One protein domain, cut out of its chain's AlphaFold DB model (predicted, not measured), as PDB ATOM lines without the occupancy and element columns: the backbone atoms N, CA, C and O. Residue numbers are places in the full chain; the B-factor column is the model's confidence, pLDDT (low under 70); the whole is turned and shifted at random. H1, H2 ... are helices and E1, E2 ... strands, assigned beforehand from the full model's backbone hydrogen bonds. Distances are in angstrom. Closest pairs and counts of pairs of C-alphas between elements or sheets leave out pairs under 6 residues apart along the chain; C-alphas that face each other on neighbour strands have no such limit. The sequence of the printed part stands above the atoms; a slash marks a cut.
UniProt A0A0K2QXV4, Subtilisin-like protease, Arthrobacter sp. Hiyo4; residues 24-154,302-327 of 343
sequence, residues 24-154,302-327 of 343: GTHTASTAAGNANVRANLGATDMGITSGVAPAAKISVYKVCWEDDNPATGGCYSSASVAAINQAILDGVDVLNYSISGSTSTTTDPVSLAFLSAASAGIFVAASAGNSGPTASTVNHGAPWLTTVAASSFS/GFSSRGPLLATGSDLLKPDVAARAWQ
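AT A GLANCE: This is residues 24 to 154 and 302 to 327 of the 343 residues of the protein "Subtilisin-like protease" of Arthrobacter sp. Hiyo4 (UniProt A0A0K2QXV4). A curled wall of four parallel strands, E3 to E6, bends like part of a barrel; H3 packs over E4, and H2 runs side by side with H3. H1 grazes the sheet, the small hairpin of E1 and E2 lies far out at one end of the domain, and residues 67 to 72 of the long link before H2 stick out. The printed part has 157 residues, with named elements in the order H1 E1 E2 H2 E3 H3 E4 E5 E6, a mix of helices and strands holding 67 residues, under half. The large sheet has the order E3 E4 E5 E6, all parallel, and the small one pairs E1 with E2, antiparallel. The whole is compact, with a radius of gyration of the C-alphas of 16.4 A and spans of 48 by 38 by 37 A.

HOW THE PARTS SIT: After H1, residues 24 to 32, the hairpin of E1, residues 37 to 41, and E2, residues 44 to 49, is antiparallel at 151 degrees; N 39 and O 47 are 2.9 A apart, within hydrogen-bond range. H2, residues 77 to 90, touches H3, residues 109 to 119, at a shallow tilt of 16 degrees, the same way; their closest C-alphas, of Val 81 and Val 110, are 5.4 A apart. E3, residues 94 to 97, and E4, residues 123 to 127, are parallel, with N 95 and O 123 2.8 A apart. H3 lies over E4 at a height over the sheet of 10.2 A and runs along the strands, at 12 degrees to E4 on the local plane; the closest C-alphas of H3 and E4, of Ala 118 and Val 124, are 6.7 A apart. These two strands with H3 form a strand-helix-strand unit, two parallel neighbours joined through a helix, with a right-handed crossover. E5, residues 146 to 152, is staggered: its residues 146 to 148 pair with E4, N 148 to O 126 at 2.8 A, and its residues 148 to 152 with E6, residues 321 to 326, N 149 to O 321 at 2.8 A. H1 and H2 only graze this strongly twisted sheet. E1 is apart from E3, E4, E5 and E6. In H1, H2 and H3 every O i to N i+4 pair is within hydrogen-bond range.

IN THESE COORDINATES: H1 begins at C-alpha 24, (326.359, 351.896, 128.845). H2 measures 19.7 A from first to last C-alpha, H3 15.3 A and E5 18.9 A. E6 ends at C-alpha 326, (318.696, 356.632, 142.383).

THE WHOLE: The farthest C-alphas, of Ala 43 and Gly 313, are 49.7 A apart. Residues 155 to 301 are not printed, and C-alphas 154 and 302 are 14.5 A apart across the cut. The links E2 to H2, E3 to H3 and E4 to E5 are long. The mean pLDDT of the printed part is 90.3; residues 70 to 71, 153 to 154 and 325 to 327 are under 70.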
ATOM      1  N   GLY A  24     325.770 353.238 128.818       90.75
ATOM      2  CA  GLY A  24     326.359 351.896 128.845       90.75
ATOM      3  C   GLY A  24     327.518 351.788 129.839       90.75
ATOM      4  O   GLY A  24     327.594 350.836 130.609       90.75
ATOM      5  N   THR A  25     328.389 352.795 129.881       92.12
ATOM      6  CA  THR A  25     329.542 352.847 130.792       92.12
ATOM      7  C   THR A  25     329.096 352.929 132.252       92.12
ATOM      8  O   THR A  25     329.621 352.200 133.098       92.12
ATOM      9  N   HIS A  26     328.087 353.756 132.550       88.44
ATOM     10  CA  HIS A  26     327.538 353.908 133.903       88.44
ATOM     11  C   HIS A  26     326.875 352.614 134.392       88.44
ATOM     12  O   HIS A  26     327.182 352.125 135.481       88.44
ATOM     13  N   THR A  27     326.041 351.985 133.561       92.12
ATOM     14  CA  THR A  27     325.376 350.716 133.911       92.12
ATOM     15  C   THR A  27     326.365 349.553 134.047       92.12
ATOM     16  O   THR A  27     326.296 348.799 135.021       92.12
ATOM     17  N   ALA A  28     327.343 349.434 133.143       93.69
ATOM     18  CA  ALA A  28     328.364 348.385 133.196       93.69
ATOM     19  C   ALA A  28     329.268 348.511 134.431       93.69
ATOM     20  O   ALA A  28     329.548 347.514 135.102       93.69
ATOM     21  N   SER A  29     329.691 349.731 134.774       91.56
ATOM     22  CA  SER A  29     330.484 349.968 135.984       91.56
ATOM     23  C   SER A  29     329.659 349.761 137.262       91.56
ATOM     24  O   SER A  29     330.165 349.164 138.213       91.56
ATOM     25  N   THR A  30     328.361 350.093 137.262       90.56
ATOM     26  CA  THR A  30     327.441 349.739 138.364       90.56
ATOM     27  C   THR A  30     327.429 348.237 138.639       90.56
ATOM     28  O   THR A  30     327.560 347.809 139.789       90.56
ATOM     29  N   ALA A  31     327.316 347.426 137.589       93.50
ATOM     30  CA  ALA A  31     327.270 345.975 137.722       93.50
ATOM     31  C   ALA A  31     328.628 345.382 138.137       93.50
ATOM     32  O   ALA A  31     328.700 344.631 139.111       93.50
ATOM     33  N   ALA A  32     329.704 345.724 137.423       95.56
ATOM     34  CA  ALA A  32     330.989 345.026 137.515       95.56
ATOM     35  C   ALA A  32     332.217 345.949 137.387       95.56
ATOM     36  O   ALA A  32     333.297 345.520 136.985       95.56
ATOM     37  N   GLY A  33     332.076 347.230 137.729       93.12
ATOM     38  CA  GLY A  33     333.195 348.163 137.827       93.12
ATOM     39  C   GLY A  33     334.238 347.674 138.829       93.12
ATOM     40  O   GLY A  33     333.893 347.119 139.874       93.12
ATOM     41  N   ASN A  34     335.516 347.877 138.509       93.50
ATOM     42  CA  ASN A  34     336.617 347.384 139.330       93.50
ATOM     43  C   ASN A  34     336.559 347.949 140.762       93.50
ATOM     44  O   ASN A  34     336.093 349.067 140.986       93.50
ATOM     45  N   ALA A  35     337.056 347.181 141.729       92.75
ATOM     46  CA  ALA A  35     337.110 347.608 143.119       92.75
ATOM     47  C   ALA A  35     338.241 348.617 143.353       92.75
ATOM     48  O   ALA A  35     339.247 348.632 142.642       92.75
ATOM     49  N   ASN A  36     338.110 349.395 144.428       90.75
ATOM     50  CA  ASN A  36     339.127 350.341 144.892       90.75
ATOM     51  C   ASN A  36     339.459 351.451 143.881       90.75
ATOM     52  O   ASN A  36     340.582 351.956 143.850       90.75
ATOM     53  N   VAL A  37     338.485 351.842 143.059       89.38
ATOM     54  CA  VAL A  37     338.646 352.927 142.087       89.38
ATOM     55  C   VAL A  37     338.208 354.234 142.733       89.38
ATOM     56  O   VAL A  37     337.111 354.320 143.271       89.38
ATOM     57  N   ARG A  38     339.054 355.268 142.694       86.94
ATOM     58  CA  ARG A  38     338.646 356.602 143.152       86.94
ATOM     59  C   ARG A  38     337.776 357.265 142.091       86.94
ATOM     60  O   ARG A  38     338.216 357.414 140.951       86.94
ATOM     61  N   ALA A  39     336.568 357.664 142.465       83.38
ATOM     62  CA  ALA A  39     335.624 358.335 141.584       83.38
ATOM     63  C   ALA A  39     335.590 359.837 141.870       83.38
ATOM     64  O   ALA A  39     335.667 360.267 143.017       83.38
ATOM     65  N   ASN A  40     335.428 360.632 140.815       80.00
ATOM     66  CA  ASN A  40     335.242 362.074 140.917       80.00
ATOM     67  C   ASN A  40     334.041 362.488 140.069       80.00
ATOM     68  O   ASN A  40     333.874 362.000 138.949       80.00
ATOM     69  N   LEU A  41     333.244 363.424 140.574       73.06
ATOM     70  CA  LEU A  41     332.217 364.122 139.815       73.06
ATOM     71  C   LEU A  41     332.708 365.539 139.512       73.06
ATOM     72  O   LEU A  41     332.577 366.459 140.319       73.06
ATOM     73  N   GLY A  42     333.322 365.719 138.342       74.62
ATOM     74  CA  GLY A  42     334.037 366.959 138.042       74.62
ATOM     75  C   GLY A  42     335.192 367.165 139.026       74.62
ATOM     76  O   GLY A  42     336.104 366.347 139.075       74.62
ATOM     77  N   ALA A  43     335.148 368.250 139.804       71.88
ATOM     78  CA  ALA A  43     336.140 368.541 140.843       71.88
ATOM     79  C   ALA A  43     335.798 367.925 142.215       71.88
ATOM     80  O   ALA A  43     336.616 367.994 143.131       71.88
ATOM     81  N   THR A  44     334.601 367.352 142.374       73.25
ATOM     82  CA  THR A  44     334.152 366.770 143.640       73.25
ATOM     83  C   THR A  44     334.660 365.341 143.762       73.25
ATOM     84  O   THR A  44     334.325 364.487 142.942       73.25
ATOM     85  N   ASP A  45     335.454 365.077 144.793       81.88
ATOM     86  CA  ASP A  45     335.907 363.730 145.132       81.88
ATOM     87  C   ASP A  45     334.756 362.929 145.748       81.88
ATOM     88  O   ASP A  45     334.210 363.307 146.784       81.88
ATOM     89  N   MET A  46     334.392 361.829 145.094       77.56
ATOM     90  CA  MET A  46     333.305 360.939 145.516       77.56
ATOM     91  C   MET A  46     333.833 359.742 146.320       77.56
ATOM     92  O   MET A  46     333.069 358.849 146.685       77.56
ATOM     93  N   GLY A  47     335.138 359.703 146.600       84.62
ATOM     94  CA  GLY A  47     335.779 358.633 147.347       84.62
ATOM     95  C   GLY A  47     336.020 357.382 146.506       84.62
ATOM     96  O   GLY A  47     336.217 357.437 145.293       84.62
ATOM     97  N   ILE A  48     336.080 356.236 147.181       86.88
ATOM     98  CA  ILE A  48     336.372 354.943 146.560       86.88
ATOM     99  C   ILE A  48     335.067 354.228 146.206       86.88
ATOM    100  O   ILE A  48     334.203 354.052 147.065       86.88
ATOM    101  N   THR A  49     334.952 353.769 144.963       85.50
ATOM    102  CA  THR A  49     333.788 353.059 144.433       85.50
ATOM    103  C   THR A  49     334.152 351.658 143.934       85.50
ATOM    104  O   THR A  49     335.323 351.287 143.791       85.50
ATOM    105  N   SER A  50     333.113 350.845 143.736       89.38
ATOM    106  CA  SER A  50     333.172 349.485 143.202       89.38
ATOM    107  C   SER A  50     331.833 349.161 142.547       89.38
ATOM    108  O   SER A  50     330.791 349.629 143.014       89.38
ATOM    109  N   GLY A  51     331.835 348.332 141.504       91.19
ATOM    110  CA  GLY A  51     330.623 347.650 141.053       91.19
ATOM    111  C   GLY A  51     330.128 346.642 142.092       91.19
ATOM    112  O   GLY A  51     330.837 346.329 143.054       91.19
ATOM    113  N   VAL A  52     328.922 346.110 141.888       93.12
ATOM    114  CA  VAL A  52     328.351 345.049 142.741       93.12
ATOM    115  C   VAL A  52     329.209 343.779 142.697       93.12
ATOM    116  O   VAL A  52     329.422 343.143 143.728       93.12
ATOM    117  N   ALA A  53     329.746 343.435 141.524       95.81
ATOM    118  CA  ALA A  53     330.601 342.272 141.298       95.81
ATOM    119  C   ALA A  53     331.925 342.676 140.612       95.81
ATOM    120  O   ALA A  53     332.118 342.404 139.428       95.81
ATOM    121  N   PRO A  54     332.878 343.303 141.327       95.12
ATOM    122  CA  PRO A  54     334.076 343.907 140.723       95.12
ATOM    123  C   PRO A  54     335.047 342.913 140.067       95.12
ATOM    124  O   PRO A  54     335.901 343.309 139.280       95.12
ATOM    125  N   ALA A  55     334.953 341.624 140.406       96.50
ATOM    126  CA  ALA A  55     335.770 340.568 139.805       96.50
ATOM    127  C   ALA A  55     335.136 339.949 138.544       96.50
ATOM    128  O   ALA A  55     335.805 339.177 137.846       96.50
ATOM    129  N   ALA A  56     333.865 340.261 138.260       97.25
ATOM    130  CA  ALA A  56     333.165 339.759 137.085       97.25
ATOM    131  C   ALA A  56     333.767 340.335 135.795       97.25
ATOM    132  O   ALA A  56     334.426 341.376 135.789       97.25
ATOM    133  N   LYS A  57     333.567 339.625 134.683       97.25
ATOM    134  CA  LYS A  57     333.967 340.094 133.352       97.25
ATOM    135  C   LYS A  57     332.798 340.827 132.704       97.25
ATOM    136  O   LYS A  57     331.647 340.485 132.944       97.25
ATOM    137  N   ILE A  58     333.110 341.830 131.889       96.56
ATOM    138  CA  ILE A  58     332.115 342.620 131.162       96.56
ATOM    139  C   ILE A  58     332.234 342.288 129.675       96.56
ATOM    140  O   ILE A  58     333.299 342.479 129.089       96.56
ATOM    141  N   SER A  59     331.125 341.854 129.079       97.19
ATOM    142  CA  SER A  59     330.930 341.786 127.628       97.19
ATOM    143  C   SER A  59     329.935 342.870 127.222       97.19
ATOM    144  O   SER A  59     328.843 342.950 127.784       97.19
ATOM    145  N   VAL A  60     330.314 343.734 126.277       96.56
ATOM    146  CA  VAL A  60     329.506 344.894 125.864       96.56
ATOM    147  C   VAL A  60     328.861 344.635 124.508       96.56
ATOM    148  O   VAL A  60     329.556 344.400 123.522       96.56
ATOM    149  N   TYR A  61     327.536 344.775 124.452       95.88
ATOM    150  CA  TYR A  61     326.746 344.683 123.224       95.88
ATOM    151  C   TYR A  61     325.998 346.001 123.002       95.88
ATOM    152  O   TYR A  61     324.954 346.251 123.604       95.88
ATOM    153  N   LYS A  62     326.553 346.878 122.159       94.25
ATOM    154  CA  LYS A  62     325.962 348.194 121.878       94.25
ATOM    155  C   LYS A  62     324.798 348.067 120.892       94.25
ATOM    156  O   LYS A  62     324.988 347.639 119.756       94.25
ATOM    157  N   VAL A  63     323.604 348.467 121.330       93.56
ATOM    158  CA  VAL A  63     322.362 348.402 120.530       93.56
ATOM    159  C   VAL A  63     321.635 349.740 120.405       93.56
ATOM    160  O   VAL A  63     320.732 349.861 119.579       93.56
ATOM    161  N   CYS A  64     322.036 350.726 121.208       90.81
ATOM    162  CA  CYS A  64     321.524 352.089 121.186       90.81
ATOM    163  C   CYS A  64     322.530 353.000 120.490       90.81
ATOM    164  O   CYS A  64     323.741 352.833 120.674       90.81
ATOM    165  N   TRP A  65     322.013 353.929 119.695       89.38
ATOM    166  CA  TRP A  65     322.798 354.789 118.822       89.38
ATOM    167  C   TRP A  65     322.258 356.215 118.857       89.38
ATOM    168  O   TRP A  65     321.038 356.402 118.802       89.38
ATOM    169  N   GLU A  66     323.165 357.187 118.910       85.38
ATOM    170  CA  GLU A  66     322.843 358.612 118.828       85.38
ATOM    171  C   GLU A  66     322.650 359.055 117.367       85.38
ATOM    172  O   GLU A  66     323.341 358.607 116.443       85.38
ATOM    173  N   ASP A  67     321.699 359.957 117.163       83.69
ATOM    174  CA  ASP A  67     321.268 360.486 115.865       83.69
ATOM    175  C   ASP A  67     321.342 362.025 115.913       83.69
ATOM    176  O   ASP A  67     321.320 362.619 116.995       83.69
ATOM    177  N   ASP A  68     321.489 362.678 114.762       80.75
ATOM    178  CA  ASP A  68     321.515 364.140 114.657       80.75
ATOM    179  C   ASP A  68     320.168 364.777 115.037       80.75
ATOM    180  O   ASP A  68     320.112 365.940 115.457       80.75
ATOM    181  N   ASN A  69     319.098 363.987 114.990       75.56
ATOM    182  CA  ASN A  69     317.826 364.273 115.614       75.56
ATOM    183  C   ASN A  69     317.602 363.332 116.818       75.56
ATOM    184  O   ASN A  69     317.385 362.128 116.652       75.56
ATOM    185  N   PRO A  70     317.534 363.867 118.053       64.12
ATOM    186  CA  PRO A  70     317.358 363.050 119.256       64.12
ATOM    187  C   PRO A  70     316.030 362.272 119.284       64.12
ATOM    188  O   PRO A  70     315.878 361.352 120.081       64.12
ATOM    189  N   ALA A  71     315.063 362.611 118.424       65.50
ATOM    190  CA  ALA A  71     313.807 361.874 118.296       65.50
ATOM    191  C   ALA A  71     313.891 360.630 117.388       65.50
ATOM    192  O   ALA A  71     312.944 359.842 117.369       65.50
ATOM    193  N   THR A  72     314.964 360.459 116.608       70.06
ATOM    194  CA  THR A  72     315.129 359.344 115.652       70.06
ATOM    195  C   THR A  72     316.251 358.377 116.020       70.06
ATOM    196  O   THR A  72     316.257 357.241 115.532       70.06
ATOM    197  N   GLY A  73     317.132 358.784 116.934       70.25
ATOM    198  CA  GLY A  73     318.077 357.900 117.610       70.25
ATOM    199  C   GLY A  73     317.382 356.910 118.545       70.25
ATOM    200  O   GLY A  73     316.191 357.019 118.848       70.25
ATOM    201  N   GLY A  74     318.130 355.909 119.003       82.31
ATOM    202  CA  GLY A  74     317.640 354.972 120.010       82.31
ATOM    203  C   GLY A  74     318.082 353.529 119.819       82.31
ATOM    204  O   GLY A  74     319.043 353.211 119.115       82.31
ATOM    205  N   CYS A  75     317.377 352.642 120.516       88.62
ATOM    206  CA  CYS A  75     317.712 351.228 120.628       88.62
ATOM    207  C   CYS A  75     316.809 350.394 119.712       88.62
ATOM    208  O   CYS A  75     315.613 350.238 119.964       88.62
ATOM    209  N   TYR A  76     317.369 349.837 118.639       88.50
ATOM    210  CA  TYR A  76     316.582 349.095 117.650       88.50
ATOM    211  C   TYR A  76     316.280 347.671 118.127       88.50
ATOM    212  O   TYR A  76     317.202 346.903 118.398       88.50
ATOM    213  N   SER A  77     315.007 347.252 118.120       91.19
ATOM    214  CA  SER A  77     314.612 345.898 118.551       91.19
ATOM    215  C   SER A  77     315.358 344.787 117.804       91.19
ATOM    216  O   SER A  77     315.731 343.785 118.405       91.19
ATOM    217  N   SER A  78     315.620 344.960 116.505       92.81
ATOM    218  CA  SER A  78     316.381 343.985 115.714       92.81
ATOM    219  C   SER A  78     317.852 343.894 116.138       92.81
ATOM    220  O   SER A  78     318.424 342.804 116.114       92.81
ATOM    221  N   ALA A  79     318.457 345.010 116.560       93.25
ATOM    222  CA  ALA A  79     319.796 345.029 117.137       93.25
ATOM    223  C   ALA A  79     319.803 344.384 118.531       93.25
ATOM    224  O   ALA A  79     320.671 343.555 118.792       93.25
ATOM    225  N   SER A  80     318.805 344.671 119.375       95.94
ATOM    226  CA  SER A  80     318.639 344.028 120.687       95.94
ATOM    227  C   SER A  80     318.503 342.510 120.572       95.94
ATOM    228  O   SER A  80     319.219 341.785 121.253       95.94
ATOM    229  N   VAL A  81     317.656 342.006 119.669       97.44
ATOM    230  CA  VAL A  81     317.508 340.557 119.436       97.44
ATOM    231  C   VAL A  81     318.830 339.929 118.983       97.44
ATOM    232  O   VAL A  81     319.226 338.890 119.505       97.44
ATOM    233  N   ALA A  82     319.539 340.562 118.043       97.25
ATOM    234  CA  ALA A  82     320.834 340.063 117.579       97.25
ATOM    235  C   ALA A  82     321.887 340.044 118.701       97.25
ATOM    236  O   ALA A  82     322.623 339.070 118.823       97.25
ATOM    237  N   ALA A  83     321.929 341.086 119.533       97.62
ATOM    238  CA  ALA A  83     322.831 341.183 120.676       97.62
ATOM    239  C   ALA A  83     322.544 340.117 121.738       97.62
ATOM    240  O   ALA A  83     323.473 339.467 122.204       97.62
ATOM    241  N   ILE A  84     321.272 339.895 122.082       98.31
ATOM    242  CA  ILE A  84     320.874 338.856 123.044       98.31
ATOM    243  C   ILE A  84     321.273 337.474 122.521       98.31
ATOM    244  O   ILE A  84     321.877 336.694 123.251       98.31
ATOM    245  N   ASN A  85     321.013 337.188 121.242       98.25
ATOM    246  CA  ASN A  85     321.419 335.922 120.630       98.25
ATOM    247  C   ASN A  85     322.940 335.745 120.631       98.25
ATOM    248  O   ASN A  85     323.424 334.653 120.922       98.25
ATOM    249  N   GLN A  86     323.698 336.804 120.337       98.44
ATOM    250  CA  GLN A  86     325.156 336.748 120.398       98.44
ATOM    251  C   GLN A  86     325.650 336.514 121.830       98.44
ATOM    252  O   GLN A  86     326.519 335.678 122.033       98.44
ATOM    253  N   ALA A  87     325.052 337.168 122.828       98.25
ATOM    254  CA  ALA A  87     325.404 336.968 124.230       98.25
ATOM    255  C   ALA A  87     325.150 335.528 124.709       98.25
ATOM    256  O   ALA A  87     325.936 334.991 125.488       98.25
ATOM    257  N   ILE A  88     324.097 334.874 124.201       98.50
ATOM    258  CA  ILE A  88     323.853 333.443 124.443       98.50
ATOM    259  C   ILE A  88     324.991 332.593 123.867       98.50
ATOM    260  O   ILE A  88     325.499 331.709 124.552       98.50
ATOM    261  N   LEU A  89     325.402 332.854 122.622       98.38
ATOM    262  CA  LEU A  89     326.492 332.117 121.969       98.38
ATOM    263  C   LEU A  89     327.845 332.342 122.653       98.38
ATOM    264  O   LEU A  89     328.652 331.416 122.724       98.38
ATOM    265  N   ASP A  90     328.070 333.546 123.169       98.25
ATOM    266  CA  ASP A  90     329.279 333.906 123.909       98.25
ATOM    267  C   ASP A  90     329.293 333.318 125.334       98.25
ATOM    268  O   ASP A  90     330.330 333.344 125.995       98.25
ATOM    269  N   GLY A  91     328.167 332.764 125.803       97.06
ATOM    270  CA  GLY A  91     328.060 332.073 127.087       97.06
ATOM    271  C   GLY A  91     328.082 333.003 128.298       97.06
ATOM    272  O   GLY A  91     328.706 332.667 129.301       97.06
ATOM    273  N   VAL A  92     327.441 334.177 128.217       98.25
ATOM    274  CA  VAL A  92     327.339 335.081 129.377       98.25
ATOM    275  C   VAL A  92     326.479 334.470 130.489       98.25
ATOM    276  O   VAL A  92     325.467 333.832 130.216       98.25
ATOM    277  N   ASP A  93     326.830 334.716 131.752       98.38
ATOM    278  CA  ASP A  93     326.061 334.205 132.899       98.38
ATOM    279  C   ASP A  93     324.841 335.083 133.244       98.38
ATOM    280  O   ASP A  93     323.802 334.604 133.704       98.38
ATOM    281  N   VAL A  94     324.977 336.398 133.038       98.19
ATOM    282  CA  VAL A  94     323.988 337.416 133.415       98.19
ATOM    283  C   VAL A  94     323.868 338.469 132.316       98.19
ATOM    284  O   VAL A  94     324.870 338.984 131.823       98.19
ATOM    285  N   LEU A  95     322.634 338.846 131.987       97.94
ATOM    286  CA  LEU A  95     322.297 339.962 131.110       97.94
ATOM    287  C   LEU A  95     321.679 341.103 131.921       97.94
ATOM    288  O   LEU A  95     320.635 340.934 132.548       97.94
ATOM    289  N   ASN A  96     322.300 342.282 131.861       97.44
ATOM    290  CA  ASN A  96     321.721 343.529 132.355       97.44
ATOM    291  C   ASN A  96     321.181 344.353 131.177       97.44
ATOM    292  O   ASN A  96     321.949 344.743 130.298       97.44
ATOM    293  N   TYR A  97     319.884 344.653 131.186       96.56
ATOM    294  CA  TYR A  97     319.200 345.400 130.133       96.56
ATOM    295  C   TYR A  97     318.490 346.636 130.700       96.56
ATOM    296  O   TYR A  97     317.387 346.568 131.241       96.56
ATOM    297  N   SER A  98     319.134 347.793 130.578       94.50
ATOM    298  CA  SER A  98     318.644 349.070 131.115       94.50
ATOM    299  C   SER A  98     318.081 349.968 130.006       94.50
ATOM    300  O   SER A  98     318.482 351.111 129.865       94.50
ATOM    301  N   ILE A  99     317.188 349.434 129.177       91.62
ATOM    302  CA  ILE A  99     316.554 350.146 128.055       91.62
ATOM    303  C   ILE A  99     315.050 349.944 128.191       91.62
ATOM    304  O   ILE A  99     314.647 348.835 128.527       91.62
ATOM    305  N   SER A 100     314.224 350.957 127.921       86.25
ATOM    306  CA  SER A 100     312.761 350.810 127.920       86.25
ATOM    307  C   SER A 100     312.261 349.624 127.078       86.25
ATOM    308  O   SER A 100     312.843 349.245 126.062       86.25
ATOM    309  N   GLY A 101     311.135 349.047 127.502       86.75
ATOM    310  CA  GLY A 101     310.536 347.866 126.875       86.75
ATOM    311  C   GLY A 101     309.021 347.964 126.735       86.75
ATOM    312  O   GLY A 101     308.415 349.001 126.996       86.75
ATOM    313  N   SER A 102     308.375 346.867 126.351       85.44
ATOM    314  CA  SER A 102     306.915 346.833 126.216       85.44
ATOM    315  C   SER A 102     306.192 346.935 127.567       85.44
ATOM    316  O   SER A 102     306.625 346.340 128.557       85.44
ATOM    317  N   THR A 103     305.067 347.661 127.592       86.50
ATOM    318  CA  THR A 103     304.097 347.709 128.709       86.50
ATOM    319  C   THR A 103     302.808 346.934 128.414       86.50
ATOM    320  O   THR A 103     302.030 346.646 129.324       86.50
ATOM    321  N   SER A 104     302.558 346.605 127.143       89.19
ATOM    322  CA  SER A 104     301.279 346.081 126.646       89.19
ATOM    323  C   SER A 104     301.337 344.617 126.214       89.19
ATOM    324  O   SER A 104     300.298 344.007 125.980       89.19
ATOM    325  N   THR A 105     302.533 344.037 126.125       91.94
ATOM    326  CA  THR A 105     302.737 342.624 125.790       91.94
ATOM    327  C   THR A 105     303.948 342.056 126.521       91.94
ATOM    328  O   THR A 105     304.880 342.784 126.854       91.94
ATOM    329  N   THR A 106     303.937 340.746 126.755       92.94
ATOM    330  CA  THR A 106     305.070 339.975 127.284       92.94
ATOM    331  C   THR A 106     305.820 339.209 126.195       92.94
ATOM    332  O   THR A 106     306.824 338.568 126.491       92.94
ATOM    333  N   THR A 107     305.364 339.261 124.942       94.69
ATOM    334  CA  THR A 107     305.873 338.434 123.835       94.69
ATOM    335  C   THR A 107     306.324 339.267 122.635       94.69
ATOM    336  O   THR A 107     306.209 338.822 121.493       94.69
ATOM    337  N   ASP A 108     306.806 340.492 122.858       94.19
ATOM    338  CA  ASP A 108     307.508 341.231 121.805       94.19
ATOM    339  C   ASP A 108     308.833 340.525 121.430       94.19
ATOM    340  O   ASP A 108     309.334 339.699 122.203       94.19
ATOM    341  N   PRO A 109     309.426 340.818 120.255       95.94
ATOM    342  CA  PRO A 109     310.621 340.117 119.786       95.94
ATOM    343  C   PRO A 109     311.802 340.137 120.764       95.94
ATOM    344  O   PRO A 109     312.512 339.137 120.873       95.94
ATOM    345  N   VAL A 110     312.013 341.241 121.489       96.50
ATOM    346  CA  VAL A 110     313.108 341.359 122.463       96.50
ATOM    347  C   VAL A 110     312.800 340.497 123.685       96.50
ATOM    348  O   VAL A 110     313.659 339.740 124.137       96.50
ATOM    349  N   SER A 111     311.554 340.522 124.162       96.19
ATOM    350  CA  SER A 111     311.108 339.644 125.245       96.19
ATOM    351  C   SER A 111     311.278 338.157 124.909       96.19
ATOM    352  O   SER A 111     311.782 337.394 125.731       96.19
ATOM    353  N   LEU A 112     310.949 337.727 123.687       97.75
ATOM    354  CA  LEU A 112     311.151 336.335 123.255       97.75
ATOM    355  C   LEU A 112     312.637 335.954 123.121       97.75
ATOM    356  O   LEU A 112     313.009 334.810 123.397       97.75
ATOM    357  N   ALA A 113     313.506 336.897 122.753       98.06
ATOM    358  CA  ALA A 113     314.950 336.673 122.802       98.06
ATOM    359  C   ALA A 113     315.424 336.456 124.250       98.06
ATOM    360  O   ALA A 113     316.197 335.534 124.514       98.06
ATOM    361  N   PHE A 114     314.893 337.212 125.217       98.25
ATOM    362  CA  PHE A 114     315.179 336.964 126.633       98.25
ATOM    363  C   PHE A 114     314.646 335.626 127.141       98.25
ATOM    364  O   PHE A 114     315.309 335.005 127.967       98.25
ATOM    365  N   LEU A 115     313.505 335.141 126.642       98.19
ATOM    366  CA  LEU A 115     313.035 333.787 126.961       98.19
ATOM    367  C   LEU A 115     314.065 332.737 126.529       98.19
ATOM    368  O   LEU A 115     314.305 331.771 127.252       98.19
ATOM    369  N   SER A 116     314.698 332.942 125.372       98.38
ATOM    370  CA  SER A 116     315.755 332.057 124.875       98.38
ATOM    371  C   SER A 116     316.998 332.119 125.767       98.38
ATOM    372  O   SER A 116     317.547 331.075 126.110       98.38
ATOM    373  N   ALA A 117     317.391 333.315 126.222       98.44
ATOM    374  CA  ALA A 117     318.491 333.486 127.175       98.44
ATOM    375  C   ALA A 117     318.201 332.801 128.521       98.44
ATOM    376  O   ALA A 117     319.008 332.004 128.996       98.44
ATOM    377  N   ALA A 118     317.015 333.027 129.089       98.25
ATOM    378  CA  ALA A 118     316.584 332.384 130.327       98.25
ATOM    379  C   ALA A 118     316.532 330.852 130.191       98.25
ATOM    380  O   ALA A 118     316.965 330.133 131.088       98.25
ATOM    381  N   SER A 119     316.072 330.341 129.043       98.06
ATOM    382  CA  SER A 119     316.050 328.900 128.743       98.06
ATOM    383  C   SER A 119     317.451 328.294 128.616       98.06
ATOM    384  O   SER A 119     317.629 327.109 128.887       98.06
ATOM    385  N   ALA A 120     318.448 329.097 128.240       98.06
ATOM    386  CA  ALA A 120     319.859 328.716 128.229       98.06
ATOM    387  C   ALA A 120     320.530 328.826 129.615       98.06
ATOM    388  O   ALA A 120     321.721 328.554 129.735       98.06
ATOM    389  N   GLY A 121     319.785 329.199 130.664       98.00
ATOM    390  CA  GLY A 121     320.298 329.347 132.028       98.00
ATOM    391  C   GLY A 121     320.902 330.720 132.338       98.00
ATOM    392  O   GLY A 121     321.513 330.877 133.390       98.00
ATOM    393  N   ILE A 122     320.719 331.710 131.460       98.62
ATOM    394  CA  ILE A 122     321.236 333.073 131.636       98.62
ATOM    395  C   ILE A 122     320.240 333.896 132.450       98.62
ATOM    396  O   ILE A 122     319.067 334.012 132.085       98.62
ATOM    397  N   PHE A 123     320.695 334.514 133.538       98.19
ATOM    398  CA  PHE A 123     319.837 335.387 134.342       98.19
ATOM    399  C   PHE A 123     319.641 336.742 133.653       98.19
ATOM    400  O   PHE A 123     320.618 337.403 133.305       98.19
ATOM    401  N   VAL A 124     318.394 337.190 133.490       98.06
ATOM    402  CA  VAL A 124     318.079 338.466 132.827       98.06
ATOM    403  C   VAL A 124     317.498 339.468 133.825       98.06
ATOM    404  O   VAL A 124     316.397 339.276 134.346       98.06
ATOM    405  N   ALA A 125     318.223 340.565 134.044       97.56
ATOM    406  CA  ALA A 125     317.774 341.727 134.803       97.56
ATOM    407  C   ALA A 125     317.405 342.869 133.844       97.56
ATOM    408  O   ALA A 125     318.244 343.316 133.061       97.56
ATOM    409  N   ALA A 126     316.169 343.358 133.919       96.56
ATOM    410  CA  ALA A 126     315.665 344.450 133.091       96.56
ATOM    411  C   ALA A 126     315.083 345.583 133.949       96.56
ATOM    412  O   ALA A 126     314.495 345.336 135.004       96.56
ATOM    413  N   SER A 127     315.228 346.837 133.523       95.31
ATOM    414  CA  SER A 127     314.673 347.983 134.257       95.31
ATOM    415  C   SER A 127     313.138 348.005 134.216       95.31
ATOM    416  O   SER A 127     312.513 347.681 133.210       95.31
ATOM    417  N   ALA A 128     312.491 348.425 135.305       95.06
ATOM    418  CA  ALA A 128     311.033 348.576 135.343       95.06
ATOM    419  C   ALA A 128     310.510 349.730 134.472       95.06
ATOM    420  O   ALA A 128     309.326 349.732 134.139       95.06
ATOM    421  N   GLY A 129     311.372 350.694 134.137       90.19
ATOM    422  CA  GLY A 129     311.024 351.931 133.445       90.19
ATOM    423  C   GLY A 129     311.013 353.160 134.354       90.19
ATOM    424  O   GLY A 129     311.023 353.056 135.585       90.19
ATOM    425  N   ASN A 130     310.966 354.328 133.712       86.75
ATOM    426  CA  ASN A 130     311.090 355.646 134.343       86.75
ATOM    427  C   ASN A 130     309.829 356.518 134.159       86.75
ATOM    428  O   ASN A 130     309.906 357.746 134.157       86.75
ATOM    429  N   SER A 131     308.661 355.890 133.972       85.50
ATOM    430  CA  SER A 131     307.385 356.567 133.678       85.50
ATOM    431  C   SER A 131     306.417 356.614 134.865       85.50
ATOM    432  O   SER A 131     305.238 356.925 134.695       85.50
ATOM    433  N   GLY A 132     306.891 356.311 136.074       85.00
ATOM    434  CA  GLY A 132     306.143 356.513 137.313       85.00
ATOM    435  C   GLY A 132     305.873 357.999 137.617       85.00
ATOM    436  O   GLY A 132     306.329 358.886 136.894       85.00
ATOM    437  N   PRO A 133     305.133 358.310 138.697       86.06
ATOM    438  CA  PRO A 133     304.660 357.402 139.748       86.06
ATOM    439  C   PRO A 133     303.280 356.786 139.473       86.06
ATOM    440  O   PRO A 133     302.776 356.034 140.307       86.06
ATOM    441  N   THR A 134     302.645 357.125 138.349       88.31
ATOM    442  CA  THR A 134     301.303 356.639 138.006       88.31
ATOM    443  C   THR A 134     301.287 355.113 137.897       88.31
ATOM    444  O   THR A 134     302.259 354.499 137.448       88.31
ATOM    445  N   ALA A 135     300.178 354.503 138.327       93.00
ATOM    446  CA  ALA A 135     299.960 353.065 138.219       93.00
ATOM    447  C   ALA A 135     300.062 352.581 136.763       93.00
ATOM    448  O   ALA A 135     299.779 353.333 135.829       93.00
ATOM    449  N   SER A 136     300.412 351.308 136.590       93.69
ATOM    450  CA  SER A 136     300.418 350.622 135.290       93.69
ATOM    451  C   SER A 136     301.391 351.188 134.252       93.69
ATOM    452  O   SER A 136     301.091 351.256 133.062       93.69
ATOM    453  N   THR A 137     302.576 351.577 134.711       93.50
ATOM    454  CA  THR A 137     303.662 352.142 133.894       93.50
ATOM    455  C   THR A 137     304.852 351.191 133.742       93.50
ATOM    456  O   THR A 137     305.814 351.518 133.050       93.50
ATOM    457  N   VAL A 138     304.813 350.022 134.394       94.38
ATOM    458  CA  VAL A 138     305.895 349.023 134.395       94.38
ATOM    459  C   VAL A 138     306.107 348.375 133.021       94.38
ATOM    460  O   VAL A 138     305.166 347.892 132.391       94.38
ATOM    461  N   ASN A 139     307.363 348.361 132.572       93.19
ATOM    462  CA  ASN A 139     307.833 347.644 131.385       93.19
ATOM    463  C   ASN A 139     308.239 346.198 131.732       93.19
ATOM    464  O   ASN A 139     308.169 345.773 132.884       93.19
ATOM    465  N   HIS A 140     308.718 345.448 130.732       93.75
ATOM    466  CA  HIS A 140     309.382 344.145 130.906       93.75
ATOM    467  C   HIS A 140     308.564 343.169 131.750       93.75
ATOM    468  O   HIS A 140     309.046 342.569 132.706       93.75
ATOM    469  N   GLY A 141     307.293 343.024 131.399       93.38
ATOM    470  CA  GLY A 141     306.334 342.265 132.184       93.38
ATOM    471  C   GLY A 141     306.460 340.741 132.117       93.38
ATOM    472  O   GLY A 141     305.644 340.036 132.707       93.38
ATOM    473  N   ALA A 142     307.421 340.215 131.359       95.12
ATOM    474  CA  ALA A 142     307.488 338.792 131.071       95.12
ATOM    475  C   ALA A 142     307.931 337.964 132.300       95.12
ATOM    476  O   ALA A 142     308.786 338.418 133.066       95.12
ATOM    477  N   PRO A 143     307.399 336.739 132.489       94.88
ATOM    478  CA  PRO A 143     307.727 335.897 133.647       94.88
ATOM    479  C   PRO A 143     309.199 335.471 133.734       94.88
ATOM    480  O   PRO A 143     309.687 335.169 134.816       94.88
ATOM    481  N   TRP A 144     309.904 335.415 132.602       95.94
ATOM    482  CA  TRP A 144     311.312 335.005 132.514       95.94
ATOM    483  C   TRP A 144     312.304 336.154 132.750       95.94
ATOM    484  O   TRP A 144     313.505 335.981 132.558       95.94
ATOM    485  N   LEU A 145     311.813 337.334 133.137       96.00
ATOM    486  CA  LEU A 145     312.614 338.521 133.420       96.00
ATOM    487  C   LEU A 145     312.553 338.865 134.903       96.00
ATOM    488  O   LEU A 145     311.480 338.810 135.504       96.00
ATOM    489  N   THR A 146     313.678 339.323 135.449       97.56
ATOM    490  CA  THR A 146     313.691 340.070 136.710       97.56
ATOM    491  C   THR A 146     313.608 341.561 136.402       97.56
ATOM    492  O   THR A 146     314.569 342.173 135.944       97.56
ATOM    493  N   THR A 147     312.445 342.142 136.650       96.88
ATOM    494  CA  THR A 147     312.087 343.539 136.427       96.88
ATOM    495  C   THR A 147     312.392 344.351 137.680       96.88
ATOM    496  O   THR A 147     311.782 344.153 138.734       96.88
ATOM    497  N   VAL A 148     313.333 345.284 137.572       96.69
ATOM    498  CA  VAL A 148     313.938 345.970 138.718       96.69
ATOM    499  C   VAL A 148     313.440 347.411 138.830       96.69
ATOM    500  O   VAL A 148     313.644 348.227 137.930       96.69
ATOM    501  N   ALA A 149     312.803 347.736 139.954       93.75
ATOM    502  CA  ALA A 149     312.411 349.092 140.328       93.75
ATOM    503  C   ALA A 149     313.605 349.912 140.833       93.75
ATOM    504  O   ALA A 149     314.539 349.374 141.437       93.75
ATOM    505  N   ALA A 150     313.536 351.232 140.669       88.69
ATOM    506  CA  ALA A 150     314.541 352.146 141.192       88.69
ATOM    507  C   ALA A 150     314.186 352.596 142.613       88.69
ATOM    508  O   ALA A 150     313.092 353.103 142.877       88.69
ATOM    509  N   SER A 151     315.144 352.457 143.525       83.12
ATOM    510  CA  SER A 151     315.075 353.015 144.872       83.12
ATOM    511  C   SER A 151     316.260 353.931 145.168       83.12
ATOM    512  O   SER A 151     317.341 353.799 144.576       83.12
ATOM    513  N   SER A 152     316.032 354.878 146.069       75.06
ATOM    514  CA  SER A 152     317.037 355.792 146.594       75.06
ATOM    515  C   SER A 152     317.907 355.132 147.650       75.06
ATOM    516  O   SER A 152     317.476 354.222 148.357       75.06
ATOM    517  N   PHE A 153     319.157 355.580 147.736       68.25
ATOM    518  CA  PHE A 153     320.110 355.053 148.713       68.25
ATOM    519  C   PHE A 153     320.921 356.125 149.439       68.25
ATOM    520  O   PHE A 153     321.556 355.801 150.438       68.25
ATOM    521  N   SER A 154     320.910 357.371 148.963       65.38
ATOM    522  CA  SER A 154     321.615 358.480 149.596       65.38
ATOM    523  C   SER A 154     320.746 359.737 149.608       65.38
ATOM    524  O   SER A 154     319.767 359.860 148.871       65.38
ATOM    525  N   GLY A 302     310.544 358.502 142.572       79.88
ATOM    526  CA  GLY A 302     309.304 359.067 142.028       79.88
ATOM    527  C   GLY A 302     309.034 358.608 140.592       79.88
ATOM    528  O   GLY A 302     307.923 358.182 140.292       79.88
ATOM    529  N   PHE A 303     310.068 358.591 139.746       80.12
ATOM    530  CA  PHE A 303     309.964 358.133 138.361       80.12
ATOM    531  C   PHE A 303     309.847 356.620 138.203       80.12
ATOM    532  O   PHE A 303     309.516 356.169 137.112       80.12
ATOM    533  N   SER A 304     310.167 355.814 139.226       88.81
ATOM    534  CA  SER A 304     310.212 354.361 139.052       88.81
ATOM    535  C   SER A 304     308.833 353.883 138.626       88.81
ATOM    536  O   SER A 304     307.864 354.075 139.369       88.81
ATOM    537  N   SER A 305     308.750 353.267 137.450       92.62
ATOM    538  CA  SER A 305     307.501 352.743 136.914       92.62
ATOM    539  C   SER A 305     306.847 351.759 137.884       92.62
ATOM    540  O   SER A 305     307.518 351.030 138.625       92.62
ATOM    541  N   ARG A 306     305.513 351.765 137.906       94.25
ATOM    542  CA  ARG A 306     304.684 351.038 138.873       94.25
ATOM    543  C   ARG A 306     303.840 349.980 138.182       94.25
ATOM    544  O   ARG A 306     303.368 350.181 137.065       94.25
ATOM    545  N   GLY A 307     303.599 348.880 138.887       94.44
ATOM    546  CA  GLY A 307     302.511 347.974 138.549       94.44
ATOM    547  C   GLY A 307     301.127 348.609 138.763       94.44
ATOM    548  O   GLY A 307     301.023 349.777 139.158       94.44
ATOM    549  N   PRO A 308     300.054 347.840 138.530       94.81
ATOM    550  CA  PRO A 308     300.074 346.468 138.019       94.81
ATOM    551  C   PRO A 308     300.456 346.389 136.532       94.81
ATOM    552  O   PRO A 308     300.348 347.363 135.794       94.81
ATOM    553  N   LEU A 309     300.901 345.220 136.073       91.81
ATOM    554  CA  LEU A 309     301.170 344.990 134.655       91.81
ATOM    555  C   LEU A 309     299.876 344.620 133.918       91.81
ATOM    556  O   LEU A 309     299.391 343.489 134.008       91.81
ATOM    557  N   LEU A 310     299.361 345.541 133.105       92.25
ATOM    558  CA  LEU A 310     298.111 345.319 132.367       92.25
ATOM    559  C   LEU A 310     298.229 344.259 131.263       92.25
ATOM    560  O   LEU A 310     297.240 343.596 130.960       92.25
ATOM    561  N   ALA A 311     299.429 344.042 130.710       89.12
ATOM    562  CA  ALA A 311     299.687 343.065 129.646       89.12
ATOM    563  C   ALA A 311     299.287 341.617 129.993       89.12
ATOM    564  O   ALA A 311     299.115 340.796 129.098       89.12
ATOM    565  N   THR A 312     299.154 341.295 131.283       89.44
ATOM    566  CA  THR A 312     298.802 339.949 131.772       89.44
ATOM    567  C   THR A 312     297.505 339.940 132.574       89.44
ATOM    568  O   THR A 312     297.308 339.083 133.423       89.44
ATOM    569  N   GLY A 313     296.639 340.941 132.381       90.12
ATOM    570  CA  GLY A 313     295.437 341.083 133.209       90.12
ATOM    571  C   GLY A 313     295.741 341.401 134.678       90.12
ATOM    572  O   GLY A 313     294.842 341.344 135.505       90.12
ATOM    573  N   SER A 314     296.978 341.807 134.994       91.62
ATOM    574  CA  SER A 314     297.505 341.982 136.356       91.62
ATOM    575  C   SER A 314     297.714 340.688 137.154       91.62
ATOM    576  O   SER A 314     297.977 340.770 138.353       91.62
ATOM    577  N   ASP A 315     297.663 339.517 136.511       92.50
ATOM    578  CA  ASP A 315     297.889 338.223 137.174       92.50
ATOM    579  C   ASP A 315     299.357 338.018 137.584       92.50
ATOM    580  O   ASP A 315     299.655 337.250 138.500       92.50
ATOM    581  N   LEU A 316     300.288 338.727 136.932       90.88
ATOM    582  CA  LEU A 316     301.699 338.761 137.308       90.88
ATOM    583  C   LEU A 316     302.049 340.089 137.978       90.88
ATOM    584  O   LEU A 316     301.947 341.165 137.378       90.88
ATOM    585  N   LEU A 317     302.511 340.005 139.228       94.19
ATOM    586  CA  LEU A 317     303.004 341.161 139.968       94.19
ATOM    587  C   LEU A 317     304.342 341.628 139.394       94.19
ATOM    588  O   LEU A 317     305.284 340.852 139.274       94.19
ATOM    589  N   LYS A 318     304.413 342.921 139.072       94.94
ATOM    590  CA  LYS A 318     305.621 343.622 138.630       94.94
ATOM    591  C   LYS A 318     305.649 345.033 139.230       94.94
ATOM    592  O   LYS A 318     304.575 345.611 139.435       94.94
ATOM    593  N   PRO A 319     306.831 345.636 139.450       96.25
ATOM    594  CA  PRO A 319     308.178 345.051 139.318       96.25
ATOM    595  C   PRO A 319     308.459 343.975 140.386       96.25
ATOM    596  O   PRO A 319     307.762 343.934 141.396       96.25
ATOM    597  N   ASP A 320     309.449 343.102 140.168       96.88
ATOM    598  CA  ASP A 320     309.722 341.960 141.065       96.88
ATOM    599  C   ASP A 320     310.511 342.370 142.312       96.88
ATOM    600  O   ASP A 320     310.308 341.834 143.401       96.88
ATOM    601  N   VAL A 321     311.438 343.317 142.159       96.06
ATOM    602  CA  VAL A 321     312.344 343.764 143.222       96.06
ATOM    603  C   VAL A 321     312.731 345.225 143.012       96.06
ATOM    604  O   VAL A 321     312.702 345.724 141.890       96.06
ATOM    605  N   ALA A 322     313.107 345.923 144.082       92.12
ATOM    606  CA  ALA A 322     313.710 347.250 144.004       92.12
ATOM    607  C   ALA A 322     315.213 347.178 144.295       92.12
ATOM    608  O   ALA A 322     315.634 346.491 145.227       92.12
ATOM    609  N   ALA A 323     316.014 347.914 143.528       88.38
ATOM    610  CA  ALA A 323     317.456 348.025 143.730       88.38
ATOM    611  C   ALA A 323     317.896 349.487 143.850       88.38
ATOM    612  O   ALA A 323     317.154 350.420 143.520       88.38
ATOM    613  N   ARG A 324     319.115 349.692 144.356       78.25
ATOM    614  CA  ARG A 324     319.721 351.022 144.472       78.25
ATOM    615  C   ARG A 324     320.109 351.499 143.079       78.25
ATOM    616  O   ARG A 324     321.025 350.950 142.480       78.25
ATOM    617  N   ALA A 325     319.412 352.509 142.584       65.25
ATOM    618  CA  ALA A 325     319.692 353.100 141.274       65.25
ATOM    619  C   ALA A 325     319.590 354.629 141.299       65.25
ATOM    620  O   ALA A 325     320.175 355.307 140.460       65.25
ATOM    621  N   TRP A 326     318.884 355.193 142.281       46.31
ATOM    622  CA  TRP A 326     318.696 356.632 142.383       46.31
ATOM    623  C   TRP A 326     319.855 357.274 143.143       46.31
ATOM    624  O   TRP A 326     320.105 356.903 144.289       46.31
ATOM    625  N   GLN A 327     320.515 358.254 142.513       51.72
ATOM    626  CA  GLN A 327     321.730 358.933 142.992       51.72
ATOM    627  C   GLN A 327     323.019 358.089 142.925       51.72
ATOM    628  O   GLN A 327     323.915 358.296 143.736       51.72
TER     629      GLN A 327